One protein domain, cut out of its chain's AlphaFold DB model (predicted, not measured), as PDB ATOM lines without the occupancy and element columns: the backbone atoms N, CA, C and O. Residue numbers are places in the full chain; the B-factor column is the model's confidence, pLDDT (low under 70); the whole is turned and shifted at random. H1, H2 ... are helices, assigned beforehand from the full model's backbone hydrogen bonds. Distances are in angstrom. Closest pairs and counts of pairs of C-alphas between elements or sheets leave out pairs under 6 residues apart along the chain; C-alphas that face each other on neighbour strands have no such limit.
ATOM      1  N   GLN A 131     237.514  -7.283 205.650       58.03
ATOM      2  CA  GLN A 131     238.755  -6.937 206.358       58.03
ATOM      3  C   GLN A 131     238.501  -6.621 207.837       58.03
ATOM      4  O   GLN A 131     239.325  -6.952 208.688       58.03
ATOM      5  N   PHE A 132     237.346  -6.035 208.169       53.41
ATOM      6  CA  PHE A 132     236.975  -5.781 209.562       53.41
ATOM      7  C   PHE A 132     236.746  -7.092 210.334       53.41
ATOM      8  O   PHE A 132     237.190  -7.224 211.474       53.41
ATOM      9  N   VAL A 133     236.129  -8.094 209.695       66.12
ATOM     10  CA  VAL A 133     235.942  -9.434 210.281       66.12
ATOM     11  C   VAL A 133     237.283 -10.146 210.498       66.12
ATOM     12  O   VAL A 133     237.516 -10.634 211.602       66.12
ATOM     13  N   GLU A 134     238.197 -10.140 209.521       69.19
ATOM     14  CA  GLU A 134     239.539 -10.726 209.699       69.19
ATOM     15  C   GLU A 134     240.332 -10.045 210.829       69.19
ATOM     16  O   GLU A 134     241.010 -10.719 211.609       69.19
ATOM     17  N   VAL A 135     240.231  -8.717 210.960       67.44
ATOM     18  CA  VAL A 135     240.852  -7.971 212.066       67.44
ATOM     19  C   VAL A 135     240.249  -8.378 213.416       67.44
ATOM     20  O   VAL A 135     241.007  -8.591 214.365       67.44
ATOM     21  N   MET A 136     238.926  -8.566 213.510       70.19
ATOM     22  CA  MET A 136     238.278  -9.048 214.736       70.19
ATOM     23  C   MET A 136     238.671 -10.488 215.092       70.19
ATOM     24  O   MET A 136     239.058 -10.734 216.236       70.19
ATOM     25  N   GLU A 137     238.643 -11.435 214.150       69.56
ATOM     26  CA  GLU A 137     239.037 -12.828 214.421       69.56
ATOM     27  C   GLU A 137     240.511 -12.927 214.845       69.56
ATOM     28  O   GLU A 137     240.847 -13.626 215.804       69.56
ATOM     29  N   LYS A 138     241.396 -12.160 214.197       74.50
ATOM     30  CA  LYS A 138     242.827 -12.105 214.523       74.50
ATOM     31  C   LYS A 138     243.099 -11.435 215.874       74.50
ATOM     32  O   LYS A 138     244.003 -11.865 216.594       74.50
ATOM     33  N   ALA A 139     242.309 -10.427 216.252       65.38
ATOM     34  CA  ALA A 139     242.353  -9.827 217.584       65.38
ATOM     35  C   ALA A 139     241.861 -10.806 218.667       65.38
ATOM     36  O   ALA A 139     242.546 -10.995 219.674       65.38
ATOM     37  N   MET A 140     240.736 -11.492 218.435       67.69
ATOM     38  CA  MET A 140     240.190 -12.513 219.338       67.69
ATOM     39  C   MET A 140     241.150 -13.693 219.534       67.69
ATOM     40  O   MET A 140     241.373 -14.110 220.669       67.69
ATOM     41  N   GLY A 141     241.769 -14.201 218.463       71.88
ATOM     42  CA  GLY A 141     242.753 -15.285 218.544       71.88
ATOM     43  C   GLY A 141     243.964 -14.920 219.409       71.88
ATOM     44  O   GLY A 141     244.356 -15.689 220.286       71.88
ATOM     45  N   ASN A 142     244.510 -13.710 219.235       69.56
ATOM     46  CA  ASN A 142     245.601 -13.204 220.075       69.56
ATOM     47  C   ASN A 142     245.175 -12.947 221.531       69.56
ATOM     48  O   ASN A 142     245.987 -13.129 222.439       69.56
ATOM     49  N   ALA A 143     243.929 -12.530 221.775       60.47
ATOM     50  CA  ALA A 143     243.403 -12.362 223.129       60.47
ATOM     51  C   ALA A 143     243.275 -13.713 223.858       60.47
ATOM     52  O   ALA A 143     243.700 -13.832 225.006       60.47
ATOM     53  N   LEU A 144     242.772 -14.748 223.176       59.72
ATOM     54  CA  LEU A 144     242.635 -16.099 223.728       59.72
ATOM     55  C   LEU A 144     243.993 -16.767 223.990       59.72
ATOM     56  O   LEU A 144     244.194 -17.313 225.071       59.72
ATOM     57  N   ALA A 145     244.963 -16.647 223.078       67.19
ATOM     58  CA  ALA A 145     246.312 -17.180 223.299       67.19
ATOM     59  C   ALA A 145     247.023 -16.517 224.501       67.19
ATOM     60  O   ALA A 145     247.731 -17.180 225.261       67.19
ATOM     61  N   LYS A 146     246.801 -15.212 224.720       62.38
ATOM     62  CA  LYS A 146     247.282 -14.512 225.924       62.38
ATOM     63  C   LYS A 146     246.549 -14.948 227.194       62.38
ATOM     64  O   LYS A 146     247.184 -15.025 228.241       62.38
ATOM     65  N   LEU A 147     245.256 -15.267 227.104       51.22
ATOM     66  CA  LEU A 147     244.477 -15.805 228.222       51.22
ATOM     67  C   LEU A 147     245.032 -17.162 228.682       51.22
ATOM     68  O   LEU A 147     245.276 -17.349 229.868       51.22
ATOM     69  N   GLU A 148     245.299 -18.082 227.750       50.53
ATOM     70  CA  GLU A 148     245.874 -19.399 228.066       50.53
ATOM     71  C   GLU A 148     247.291 -19.290 228.656       50.53
ATOM     72  O   GLU A 148     247.615 -20.006 229.603       50.53
ATOM     73  N   SER A 149     248.108 -18.342 228.177       47.19
ATOM     74  CA  SER A 149     249.416 -18.040 228.780       47.19
ATOM     75  C   SER A 149     249.290 -17.476 230.201       47.19
ATOM     76  O   SER A 149     250.030 -17.895 231.086       47.19
ATOM     77  N   GLY A 150     248.350 -16.556 230.440       47.34
ATOM     78  CA  GLY A 150     248.114 -15.969 231.765       47.34
ATOM     79  C   GLY A 150     247.541 -16.960 232.783       47.34
ATOM     80  O   GLY A 150     247.754 -16.798 233.974       47.34
ATOM     81  N   ILE A 151     246.868 -18.023 232.331       51.03
ATOM     82  CA  ILE A 151     246.390 -19.115 233.200       51.03
ATOM     83  C   ILE A 151     247.547 -20.030 233.661       51.03
ATOM     84  O   ILE A 151     247.432 -20.697 234.688       51.03
ATOM     85  N   ALA A 152     248.686 -20.046 232.960       48.03
ATOM     86  CA  ALA A 152     249.899 -20.706 233.455       48.03
ATOM     87  C   ALA A 152     250.584 -19.891 234.574       48.03
ATOM     88  O   ALA A 152     251.126 -20.476 235.510       48.03
ATOM     89  N   GLU A 153     250.468 -18.560 234.530       50.19
ATOM     90  CA  GLU A 153     250.718 -17.635 235.652       50.19
ATOM     91  C   GLU A 153     249.452 -17.458 236.529       50.19
ATOM     92  O   GLU A 153     249.126 -16.350 236.954       50.19
ATOM     93  N   ALA A 154     248.709 -18.554 236.767       43.53
ATOM     94  CA  ALA A 154     247.543 -18.598 237.663       43.53
ATOM     95  C   ALA A 154     247.561 -19.776 238.679       43.53
ATOM     96  O   ALA A 154     246.502 -20.291 239.045       43.53
ATOM     97  N   LEU A 155     248.745 -20.186 239.175       42.81
ATOM     98  CA  LEU A 155     248.899 -21.047 240.377       42.81
ATOM     99  C   LEU A 155     249.895 -20.581 241.488       42.81
ATOM    100  O   LEU A 155     249.975 -21.238 242.526       42.81
ATOM    101  N   VAL A 156     250.590 -19.446 241.343       50.66
ATOM    102  CA  VAL A 156     251.260 -18.668 242.414       50.66
ATOM    103  C   VAL A 156     250.219 -18.072 243.385       50.66
ATOM    104  O   VAL A 156     250.077 -18.498 244.529       50.66
ATOM    105  N   ASP A 157     249.456 -17.072 242.951       46.53
ATOM    106  CA  ASP A 157     248.040 -17.230 242.596       46.53
ATOM    107  C   ASP A 157     247.143 -18.070 243.524       46.53
ATOM    108  O   ASP A 157     246.255 -18.798 243.093       46.53
ATOM    109  N   LYS A 158     247.279 -17.857 244.834       47.38
ATOM    110  CA  LYS A 158     246.111 -17.771 245.735       47.38
ATOM    111  C   LYS A 158     245.774 -16.333 246.124       47.38
ATOM    112  O   LYS A 158     244.606 -16.001 246.300       47.38
ATOM    113  N   LEU A 159     246.778 -15.453 246.159       45.94
ATOM    114  CA  LEU A 159     246.571 -14.004 246.256       45.94
ATOM    115  C   LEU A 159     245.977 -13.457 244.956       45.94
ATOM    116  O   LEU A 159     244.891 -12.876 244.985       45.94
ATOM    117  N   THR A 160     246.603 -13.748 243.810       53.00
ATOM    118  CA  THR A 160     245.998 -13.385 242.524       53.00
ATOM    119  C   THR A 160     244.739 -14.203 242.237       53.00
ATOM    120  O   THR A 160     243.907 -13.703 241.510       53.00
ATOM    121  N   GLN A 161     244.483 -15.371 242.851       53.66
ATOM    122  CA  GLN A 161     243.170 -16.026 242.710       53.66
ATOM    123  C   GLN A 161     242.042 -15.145 243.267       53.66
ATOM    124  O   GLN A 161     240.991 -15.032 242.638       53.66
ATOM    125  N   LYS A 162     242.257 -14.475 244.409       65.69
ATOM    126  CA  LYS A 162     241.288 -13.508 244.946       65.69
ATOM    127  C   LYS A 162     241.205 -12.265 244.056       65.69
ATOM    128  O   LYS A 162     240.111 -11.860 243.679       65.69
ATOM    129  N   GLU A 163     242.347 -11.705 243.665       67.31
ATOM    130  CA  GLU A 163     242.408 -10.511 242.809       67.31
ATOM    131  C   GLU A 163     241.866 -10.766 241.385       67.31
ATOM    132  O   GLU A 163     241.303  -9.875 240.758       67.31
ATOM    133  N   ALA A 164     241.986 -11.994 240.878       62.22
ATOM    134  CA  ALA A 164     241.463 -12.462 239.602       62.22
ATOM    135  C   ALA A 164     239.990 -12.846 239.709       62.22
ATOM    136  O   ALA A 164     239.268 -12.591 238.760       62.22
ATOM    137  N   MET A 165     239.499 -13.351 240.848       64.31
ATOM    138  CA  MET A 165     238.054 -13.390 241.116       64.31
ATOM    139  C   MET A 165     237.456 -11.979 241.164       64.31
ATOM    140  O   MET A 165     236.340 -11.779 240.703       64.31
ATOM    141  N   GLU A 166     238.199 -10.987 241.657       76.62
ATOM    142  CA  GLU A 166     237.766  -9.587 241.700       76.62
ATOM    143  C   GLU A 166     237.830  -8.911 240.314       76.62
ATOM    144  O   GLU A 166     236.897  -8.215 239.917       76.62
ATOM    145  N   LYS A 167     238.885  -9.169 239.526       74.38
ATOM    146  CA  LYS A 167     238.996  -8.758 238.112       74.38
ATOM    147  C   LYS A 167     237.995  -9.500 237.218       74.38
ATOM    148  O   LYS A 167     237.469  -8.894 236.295       74.38
ATOM    149  N   PHE A 168     237.676 -10.761 237.510       70.19
ATOM    150  CA  PHE A 168     236.610 -11.527 236.858       70.19
ATOM    151  C   PHE A 168     235.229 -11.009 237.266       70.19
ATOM    152  O   PHE A 168     234.364 -10.898 236.412       70.19
ATOM    153  N   GLY A 169     235.032 -10.619 238.530       80.38
ATOM    154  CA  GLY A 169     233.828  -9.929 238.993       80.38
ATOM    155  C   GLY A 169     233.613  -8.615 238.243       80.38
ATOM    156  O   GLY A 169     232.574  -8.438 237.619       80.38
ATOM    157  N   ARG A 170     234.635  -7.747 238.194       80.88
ATOM    158  CA  ARG A 170     234.627  -6.521 237.372       80.88
ATOM    159  C   ARG A 170     234.390  -6.808 235.890       80.88
ATOM    160  O   ARG A 170     233.541  -6.166 235.292       80.88
ATOM    161  N   GLY A 171     235.078  -7.792 235.312       83.50
ATOM    162  CA  GLY A 171     234.912  -8.183 233.910       83.50
ATOM    163  C   GLY A 171     233.523  -8.746 233.597       83.50
ATOM    164  O   GLY A 171     232.986  -8.477 232.527       83.50
ATOM    165  N   MET A 172     232.907  -9.469 234.536       84.38
ATOM    166  CA  MET A 172     231.515  -9.916 234.452       84.38
ATOM    167  C   MET A 172     230.531  -8.752 234.592       84.38
ATOM    168  O   MET A 172     229.512  -8.763 233.909       84.38
ATOM    169  N   GLU A 173     230.820  -7.748 235.421       87.50
ATOM    170  CA  GLU A 173     229.978  -6.552 235.552       87.50
ATOM    171  C   GLU A 173     230.088  -5.642 234.322       87.50
ATOM    172  O   GLU A 173     229.073  -5.229 233.774       87.50
ATOM    173  N   GLU A 174     231.292  -5.422 233.790       84.19
ATOM    174  CA  GLU A 174     231.487  -4.783 232.485       84.19
ATOM    175  C   GLU A 174     230.782  -5.543 231.358       84.19
ATOM    176  O   GLU A 174     230.224  -4.922 230.456       84.19
ATOM    177  N   LEU A 175     230.811  -6.879 231.389       84.06
ATOM    178  CA  LEU A 175     230.136  -7.711 230.400       84.06
ATOM    179  C   LEU A 175     228.613  -7.588 230.523       84.06
ATOM    180  O   LEU A 175     227.962  -7.399 229.501       84.06
ATOM    181  N   LYS A 176     228.044  -7.617 231.738       86.00
ATOM    182  CA  LYS A 176     226.621  -7.306 231.976       86.00
ATOM    183  C   LYS A 176     226.265  -5.912 231.471       86.00
ATOM    184  O   LYS A 176     225.260  -5.777 230.790       86.00
ATOM    185  N   ASN A 177     227.082  -4.902 231.766       89.44
ATOM    186  CA  ASN A 177     226.832  -3.525 231.344       89.44
ATOM    187  C   ASN A 177     226.846  -3.407 229.813       89.44
ATOM    188  O   ASN A 177     225.971  -2.760 229.257       89.44
ATOM    189  N   LYS A 178     227.765  -4.099 229.128       89.81
ATOM    190  CA  LYS A 178     227.805  -4.191 227.657       89.81
ATOM    191  C   LYS A 178     226.643  -5.005 227.075       89.81
ATOM    192  O   LYS A 178     226.192  -4.690 225.980       89.81
ATOM    193  N   PHE A 179     226.131  -6.014 227.787       85.25
ATOM    194  CA  PHE A 179     224.876  -6.682 227.423       85.25
ATOM    195  C   PHE A 179     223.679  -5.739 227.585       85.25
ATOM    196  O   PHE A 179     222.923  -5.601 226.638       85.25
ATOM    197  N   GLY A 180     223.564  -5.015 228.701       89.75
ATOM    198  CA  GLY A 180     222.511  -4.018 228.916       89.75
ATOM    199  C   GLY A 180     222.550  -2.879 227.895       89.75
ATOM    200  O   GLY A 180     221.522  -2.539 227.332       89.75
ATOM    201  N   GLU A 181     223.735  -2.347 227.580       86.81
ATOM    202  CA  GLU A 181     223.937  -1.340 226.529       86.81
ATOM    203  C   GLU A 181     223.582  -1.880 225.131       86.81
ATOM    204  O   GLU A 181     223.080  -1.146 224.282       86.81
ATOM    205  N   MET A 182     223.832  -3.169 224.873       88.38
ATOM    206  CA  MET A 182     223.420  -3.831 223.636       88.38
ATOM    207  C   MET A 182     221.909  -4.082 223.601       88.38
ATOM    208  O   MET A 182     221.317  -3.925 222.538       88.38
ATOM    209  N   ASP A 183     221.285  -4.427 224.727       82.19
ATOM    210  CA  ASP A 183     219.842  -4.635 224.841       82.19
ATOM    211  C   ASP A 183     219.086  -3.302 224.695       82.19
ATOM    212  O   ASP A 183     218.138  -3.239 223.917       82.19
ATOM    213  N   THR A 184     219.551  -2.200 225.306       84.38
ATOM    214  CA  THR A 184     218.964  -0.864 225.080       84.38
ATOM    215  C   THR A 184     219.173  -0.390 223.647       84.38
ATOM    216  O   THR A 184     218.246   0.140 223.049       84.38
ATOM    217  N   LYS A 185     220.341  -0.637 223.036       86.62
ATOM    218  CA  LYS A 185     220.561  -0.343 221.606       86.62
ATOM    219  C   LYS A 185     219.722  -1.226 220.686       86.62
ATOM    220  O   LYS A 185     219.352  -0.788 219.601       86.62
ATOM    221  N   LEU A 186     219.412  -2.457 221.089       77.25
ATOM    222  CA  LEU A 186     218.504  -3.339 220.361       77.25
ATOM    223  C   LEU A 186     217.054  -2.860 220.492       77.25
ATOM    224  O   LEU A 186     216.313  -2.949 219.519       77.25
ATOM    225  N   GLU A 187     216.662  -2.311 221.643       80.69
ATOM    226  CA  GLU A 187     215.357  -1.681 221.864       80.69
ATOM    227  C   GLU A 187     215.229  -0.361 221.082       80.69
ATOM    228  O   GLU A 187     214.279  -0.206 220.320       80.69
ATOM    229  N   GLU A 188     216.231   0.523 221.135       80.62
ATOM    230  CA  GLU A 188     216.346   1.715 220.277       80.62
ATOM    231  C   GLU A 188     216.258   1.352 218.789       80.62
ATOM    232  O   GLU A 188     215.476   1.951 218.053       80.62
ATOM    233  N   LEU A 189     217.006   0.339 218.334       77.25
ATOM    234  CA  LEU A 189     216.937  -0.147 216.953       77.25
ATOM    235  C   LEU A 189     215.600  -0.820 216.626       77.25
ATOM    236  O   LEU A 189     215.180  -0.748 215.479       77.25
ATOM    237  N   THR A 190     214.916  -1.441 217.588       78.06
ATOM    238  CA  THR A 190     213.570  -2.009 217.393       78.06
ATOM    239  C   THR A 190     212.522  -0.906 217.257       78.06
ATOM    240  O   THR A 190     211.650  -0.999 216.399       78.06
ATOM    241  N   LEU A 191     212.641   0.171 218.036       75.19
ATOM    242  CA  LEU A 191     211.807   1.368 217.921       75.19
ATOM    243  C   LEU A 191     212.076   2.113 216.602       75.19
ATOM    244  O   LEU A 191     211.133   2.507 215.921       75.19
ATOM    245  N   LEU A 192     213.341   2.237 216.190       70.44
ATOM    246  CA  LEU A 192     213.744   2.863 214.922       70.44
ATOM    247  C   LEU A 192     213.377   2.008 213.693       70.44
ATOM    248  O   LEU A 192     213.016   2.539 212.645       70.44
ATOM    249  N   ALA A 193     213.433   0.679 213.825       67.25
ATOM    250  CA  ALA A 193     212.917  -0.276 212.845       67.25
ATOM    251  C   ALA A 193     211.386  -0.428 212.909       67.25
ATOM    252  O   ALA A 193     210.813  -1.101 212.056       67.25
ATOM    253  N   GLY A 194     210.715   0.263 213.839       54.72
ATOM    254  CA  GLY A 194     209.262   0.417 213.941       54.72
ATOM    255  C   GLY A 194     208.620   1.207 212.792       54.72
ATOM    256  O   GLY A 194     207.524   1.742 212.950       54.72
ATOM    257  N   ALA A 201     205.324 -11.236 205.045       62.16
ATOM    258  CA  ALA A 201     205.939 -12.421 204.453       62.16
ATOM    259  C   ALA A 201     207.445 -12.575 204.755       62.16
ATOM    260  O   ALA A 201     207.946 -13.701 204.764       62.16
ATOM    261  N   ASP A 202     208.183 -11.490 205.011       64.94
ATOM    262  CA  ASP A 202     209.594 -11.571 205.427       64.94
ATOM    263  C   ASP A 202     209.736 -11.704 206.949       64.94
ATOM    264  O   ASP A 202     210.650 -12.387 207.430       64.94
ATOM    265  N   LEU A 203     208.780 -11.168 207.715       69.38
ATOM    266  CA  LEU A 203     208.707 -11.398 209.157       69.38
ATOM    267  C   LEU A 203     208.524 -12.895 209.471       69.38
ATOM    268  O   LEU A 203     209.243 -13.430 210.317       69.38
ATOM    269  N   GLU A 204     207.642 -13.599 208.753       76.94
ATOM    270  CA  GLU A 204     207.399 -15.035 208.961       76.94
ATOM    271  C   GLU A 204     208.653 -15.889 208.689       76.94
ATOM    272  O   GLU A 204     209.066 -16.676 209.549       76.94
ATOM    273  N   LYS A 205     209.359 -15.641 207.575       78.00
ATOM    274  CA  LYS A 205     210.661 -16.277 207.272       78.00
ATOM    275  C   LYS A 205     211.695 -16.026 208.375       78.00
ATOM    276  O   LYS A 205     212.463 -16.928 208.723       78.00
ATOM    277  N   SER A 206     211.723 -14.821 208.954       74.94
ATOM    278  CA  SER A 206     212.644 -14.490 210.051       74.94
ATOM    279  C   SER A 206     212.348 -15.301 211.326       74.94
ATOM    280  O   SER A 206     213.275 -15.763 212.002       74.94
ATOM    281  N   VAL A 207     211.066 -15.554 211.619       82.06
ATOM    282  CA  VAL A 207     210.613 -16.376 212.752       82.06
ATOM    283  C   VAL A 207     210.980 -17.846 212.541       82.06
ATOM    284  O   VAL A 207     211.498 -18.483 213.466       82.06
ATOM    285  N   GLU A 208     210.795 -18.382 211.332       88.25
ATOM    286  CA  GLU A 208     211.213 -19.745 210.986       88.25
ATOM    287  C   GLU A 208     212.730 -19.936 211.094       88.25
ATOM    288  O   GLU A 208     213.190 -20.875 211.753       88.25
ATOM    289  N   TYR A 209     213.522 -19.012 210.542       82.06
ATOM    290  CA  TYR A 209     214.982 -19.025 210.672       82.06
ATOM    291  C   TYR A 209     215.421 -18.999 212.145       82.06
ATOM    292  O   TYR A 209     216.275 -19.790 212.564       82.06
ATOM    293  N   CYS A 210     214.795 -18.155 212.969       84.88
ATOM    294  CA  CYS A 210     215.045 -18.103 214.408       84.88
ATOM    295  C   CYS A 210     214.685 -19.417 215.124       84.88
ATOM    296  O   CYS A 210     215.430 -19.853 216.009       84.88
ATOM    297  N   ARG A 211     213.585 -20.083 214.741       92.81
ATOM    298  CA  ARG A 211     213.177 -21.399 215.269       92.81
ATOM    299  C   ARG A 211     214.200 -22.479 214.896       92.81
ATOM    300  O   ARG A 211     214.749 -23.132 215.785       92.81
ATOM    301  N   ALA A 212     214.550 -22.585 213.614       91.56
ATOM    302  CA  ALA A 212     215.532 -23.541 213.102       91.56
ATOM    303  C   ALA A 212     216.925 -23.352 213.736       91.56
ATOM    304  O   ALA A 212     217.574 -24.324 214.131       91.56
ATOM    305  N   ARG A 213     217.374 -22.101 213.914       88.38
ATOM    306  CA  ARG A 213     218.654 -21.769 214.565       88.38
ATOM    307  C   ARG A 213     218.667 -22.153 216.050       88.38
ATOM    308  O   ARG A 213     219.665 -22.708 216.517       88.38
ATOM    309  N   LYS A 214     217.566 -21.925 216.782       92.31
ATOM    310  CA  LYS A 214     217.400 -22.364 218.183       92.31
ATOM    311  C   LYS A 214     217.455 -23.893 218.302       92.31
ATOM    312  O   LYS A 214     218.163 -24.414 219.167       92.31
ATOM    313  N   GLU A 215     216.795 -24.623 217.403       94.19
ATOM    314  CA  GLU A 215     216.864 -26.088 217.366       94.19
ATOM    315  C   GLU A 215     218.259 -26.625 217.035       94.19
ATOM    316  O   GLU A 215     218.757 -27.507 217.736       94.19
ATOM    317  N   ALA A 216     218.924 -26.086 216.011       92.75
ATOM    318  CA  ALA A 216     220.281 -26.489 215.645       92.75
ATOM    319  C   ALA A 216     221.265 -26.297 216.815       92.75
ATOM    320  O   ALA A 216     222.107 -27.160 217.079       92.75
ATOM    321  N   TYR A 217     221.116 -25.206 217.574       88.69
ATOM    322  CA  TYR A 217     221.905 -24.949 218.778       88.69
ATOM    323  C   TYR A 217     221.619 -25.959 219.904       88.69
ATOM    324  O   TYR A 217     222.560 -26.512 220.481       88.69
ATOM    325  N   LYS A 218     220.343 -26.284 220.161       94.69
ATOM    326  CA  LYS A 218     219.941 -27.328 221.122       94.69
ATOM    327  C   LYS A 218     220.550 -28.691 220.763       94.69
ATOM    328  O   LYS A 218     221.249 -29.280 221.591       94.69
ATOM    329  N   ARG A 219     220.400 -29.130 219.506       93.19
ATOM    330  CA  ARG A 219     220.980 -30.385 218.985       93.19
ATOM    331  C   ARG A 219     222.514 -30.410 219.138       93.19
ATOM    332  O   ARG A 219     223.080 -31.441 219.502       93.19
ATOM    333  N   ARG A 220     223.203 -29.274 218.941       91.38
ATOM    334  CA  ARG A 220     224.664 -29.135 219.143       91.38
ATOM    335  C   ARG A 220     225.081 -29.315 220.612       91.38
ATOM    336  O   ARG A 220     226.093 -29.968 220.877       91.38
ATOM    337  N   ILE A 221     224.316 -28.775 221.564       93.50
ATOM    338  CA  ILE A 221     224.558 -28.953 223.009       93.50
ATOM    339  C   ILE A 221     224.324 -30.409 223.427       93.50
ATOM    340  O   ILE A 221     225.150 -30.991 224.134       93.50
ATOM    341  N   GLU A 222     223.230 -31.017 222.972       95.25
ATOM    342  CA  GLU A 222     222.890 -32.414 223.263       95.25
ATOM    343  C   GLU A 222     223.943 -33.378 222.693       95.25
ATOM    344  O   GLU A 222     224.436 -34.248 223.416       95.25
ATOM    345  N   GLY A 223     224.398 -33.148 221.456       94.81
ATOM    346  CA  GLY A 223     225.515 -33.872 220.848       94.81
ATOM    347  C   GLY A 223     226.816 -33.763 221.653       94.81
ATOM    348  O   GLY A 223     227.460 -34.781 221.913       94.81
ATOM    349  N   ARG A 224     227.175 -32.560 222.134       92.81
ATOM    350  CA  ARG A 224     228.350 -32.359 223.009       92.81
ATOM    351  C   ARG A 224     228.217 -33.140 224.324       92.81
ATOM    352  O   ARG A 224     229.154 -33.841 224.702       92.81
ATOM    353  N   ARG A 225     227.054 -33.080 224.989       93.50
ATOM    354  CA  ARG A 225     226.771 -33.839 226.227       93.50
ATOM    355  C   ARG A 225     226.862 -35.355 226.005       93.50
ATOM    356  O   ARG A 225     227.426 -36.065 226.835       93.50
ATOM    357  N   MET A 226     226.355 -35.858 224.878       94.75
ATOM    358  CA  MET A 226     226.442 -37.278 224.518       94.75
ATOM    359  C   MET A 226     227.878 -37.723 224.214       94.75
ATOM    360  O   MET A 226     228.279 -38.812 224.627       94.75
ATOM    361  N   TRP A 227     228.678 -36.883 223.551       94.38
ATOM    362  CA  TRP A 227     230.096 -37.159 223.311       94.38
ATOM    363  C   TRP A 227     230.902 -37.216 224.616       94.38
ATOM    364  O   TRP A 227     231.666 -38.157 224.827       94.38
ATOM    365  N   GLN A 228     230.661 -36.280 225.538       94.12
ATOM    366  CA  GLN A 228     231.292 -36.258 226.861       94.12
ATOM    367  C   GLN A 228     230.980 -37.531 227.670       94.12
ATOM    368  O   GLN A 228     231.903 -38.180 228.162       94.12
ATOM    369  N   LYS A 229     229.713 -37.973 227.704       95.44
ATOM    370  CA  LYS A 229     229.317 -39.253 228.327       95.44
ATOM    371  C   LYS A 229     230.027 -40.467 227.705       95.44
ATOM    372  O   LYS A 229     230.417 -41.382 228.429       95.44
ATOM    373  N   ARG A 230     230.221 -40.486 226.379       93.00
ATOM    374  CA  ARG A 230     230.962 -41.557 225.680       93.00
ATOM    375  C   ARG A 230     232.451 -41.560 226.042       93.00
ATOM    376  O   ARG A 230     232.996 -42.632 226.298       93.00
ATOM    377  N   LEU A 231     233.086 -40.388 226.118       91.62
ATOM    378  CA  LEU A 231     234.478 -40.250 226.565       91.62
ATOM    379  C   LEU A 231     234.654 -40.733 228.009       91.62
ATOM    380  O   LEU A 231     235.531 -41.555 228.270       91.62
ATOM    381  N   GLU A 232     233.792 -40.307 228.934       93.69
ATOM    382  CA  GLU A 232     233.812 -40.795 230.317       93.69
ATOM    383  C   GLU A 232     233.693 -42.319 230.400       93.69
ATOM    384  O   GLU A 232     234.471 -42.954 231.108       93.69
ATOM    385  N   ALA A 233     232.746 -42.918 229.670       92.81
ATOM    386  CA  ALA A 233     232.566 -44.367 229.644       92.81
ATOM    387  C   ALA A 233     233.799 -45.099 229.081       92.81
ATOM    388  O   ALA A 233     234.142 -46.177 229.564       92.81
ATOM    389  N   TYR A 234     234.494 -44.514 228.101       90.00
ATOM    390  CA  TYR A 234     235.747 -45.050 227.569       90.00
ATOM    391  C   TYR A 234     236.892 -44.979 228.592       90.00
ATOM    392  O   TYR A 234     237.575 -45.979 228.813       90.00
ATOM    393  N   PHE A 235     237.071 -43.847 229.282       85.69
ATOM    394  CA  PHE A 235     238.094 -43.719 230.327       85.69
ATOM    395  C   PHE A 235     237.803 -44.607 231.546       85.69
ATOM    396  O   PHE A 235     238.711 -45.282 232.024       85.69
ATOM    397  N   LYS A 236     236.539 -44.698 231.988       87.81
ATOM    398  CA  LYS A 236     236.087 -45.591 233.075       87.81
ATOM    399  C   LYS A 236     236.280 -47.082 232.752       87.81
ATOM    400  O   LYS A 236     236.368 -47.886 233.674       87.81
ATOM    401  N   ARG A 237     236.371 -47.455 231.468       79.12
ATOM    402  CA  ARG A 237     236.635 -48.828 230.995       79.12
ATOM    403  C   ARG A 237     238.114 -49.171 230.823       79.12
ATOM    404  O   ARG A 237     238.414 -50.335 230.563       79.12
ATOM    405  N   LYS A 238     239.049 -48.221 230.952       72.00
ATOM    406  CA  LYS A 238     240.475 -48.574 230.937       72.00
ATOM    407  C   LYS A 238     240.799 -49.369 232.208       72.00
ATOM    408  O   LYS A 238     240.602 -48.827 233.298       72.00
TER     409      LYS A 238
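This is residues 131 to 194 and 201 to 238 of the 245 residues of the protein "Putative ABC transporter ATP-binding protein LJ_1704" of Anthurium amnicola (UniProt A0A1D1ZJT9). One long straight helix, H3, stands free across an open gap from a V made by the other two helices, H1 and H2, which diverge from the short link that joins them. No helix touches another, and H2 runs back against the course of both H1 and H3. The printed part has 102 residues with three named helices, H1, H2 and H3 in chain order, and no named strand; the class is all helix. The whole is extended, with a radius of gyration of the C-alphas of 20.7 A and spans of 57, 40 and 29 A.

H3, the longest helix, takes residues 201 to 236 and measures 53.2 A from C-alpha 201 at (205.939, -12.421, 204.453) to C-alpha 236 at (236.087, -45.591, 233.075). H2 takes residues 159 to 192, 48.4 A from first to last C-alpha. H1 takes residues 131 to 152, 32.4 A, and begins with C-alpha 131 at (238.755, -6.937, 206.358).

H3 and H2 are apart, with no C-alpha of the one within 8 A of the other. H3 and H1 are apart by the same test, and so are H1 and H2. Residues 201 to 238, of which 201 to 236 belong to H3, stand free. In H2 every O i to N i+4 pair is within hydrogen-bond range; in H1 17 of 18 are, and in H3 31 of 32.

The two C-alphas farthest apart are those of Gly 194 and Lys 238, at 60.5 A. Residues 195 to 200 are cut out, and C-alphas 194 and 201 are 16.3 A apart across the cut. The link from H1 to H2 is short, with 6 residues. The mean pLDDT of the printed part is 75.4; 37 residues are under 70, among them residues 142 to 165.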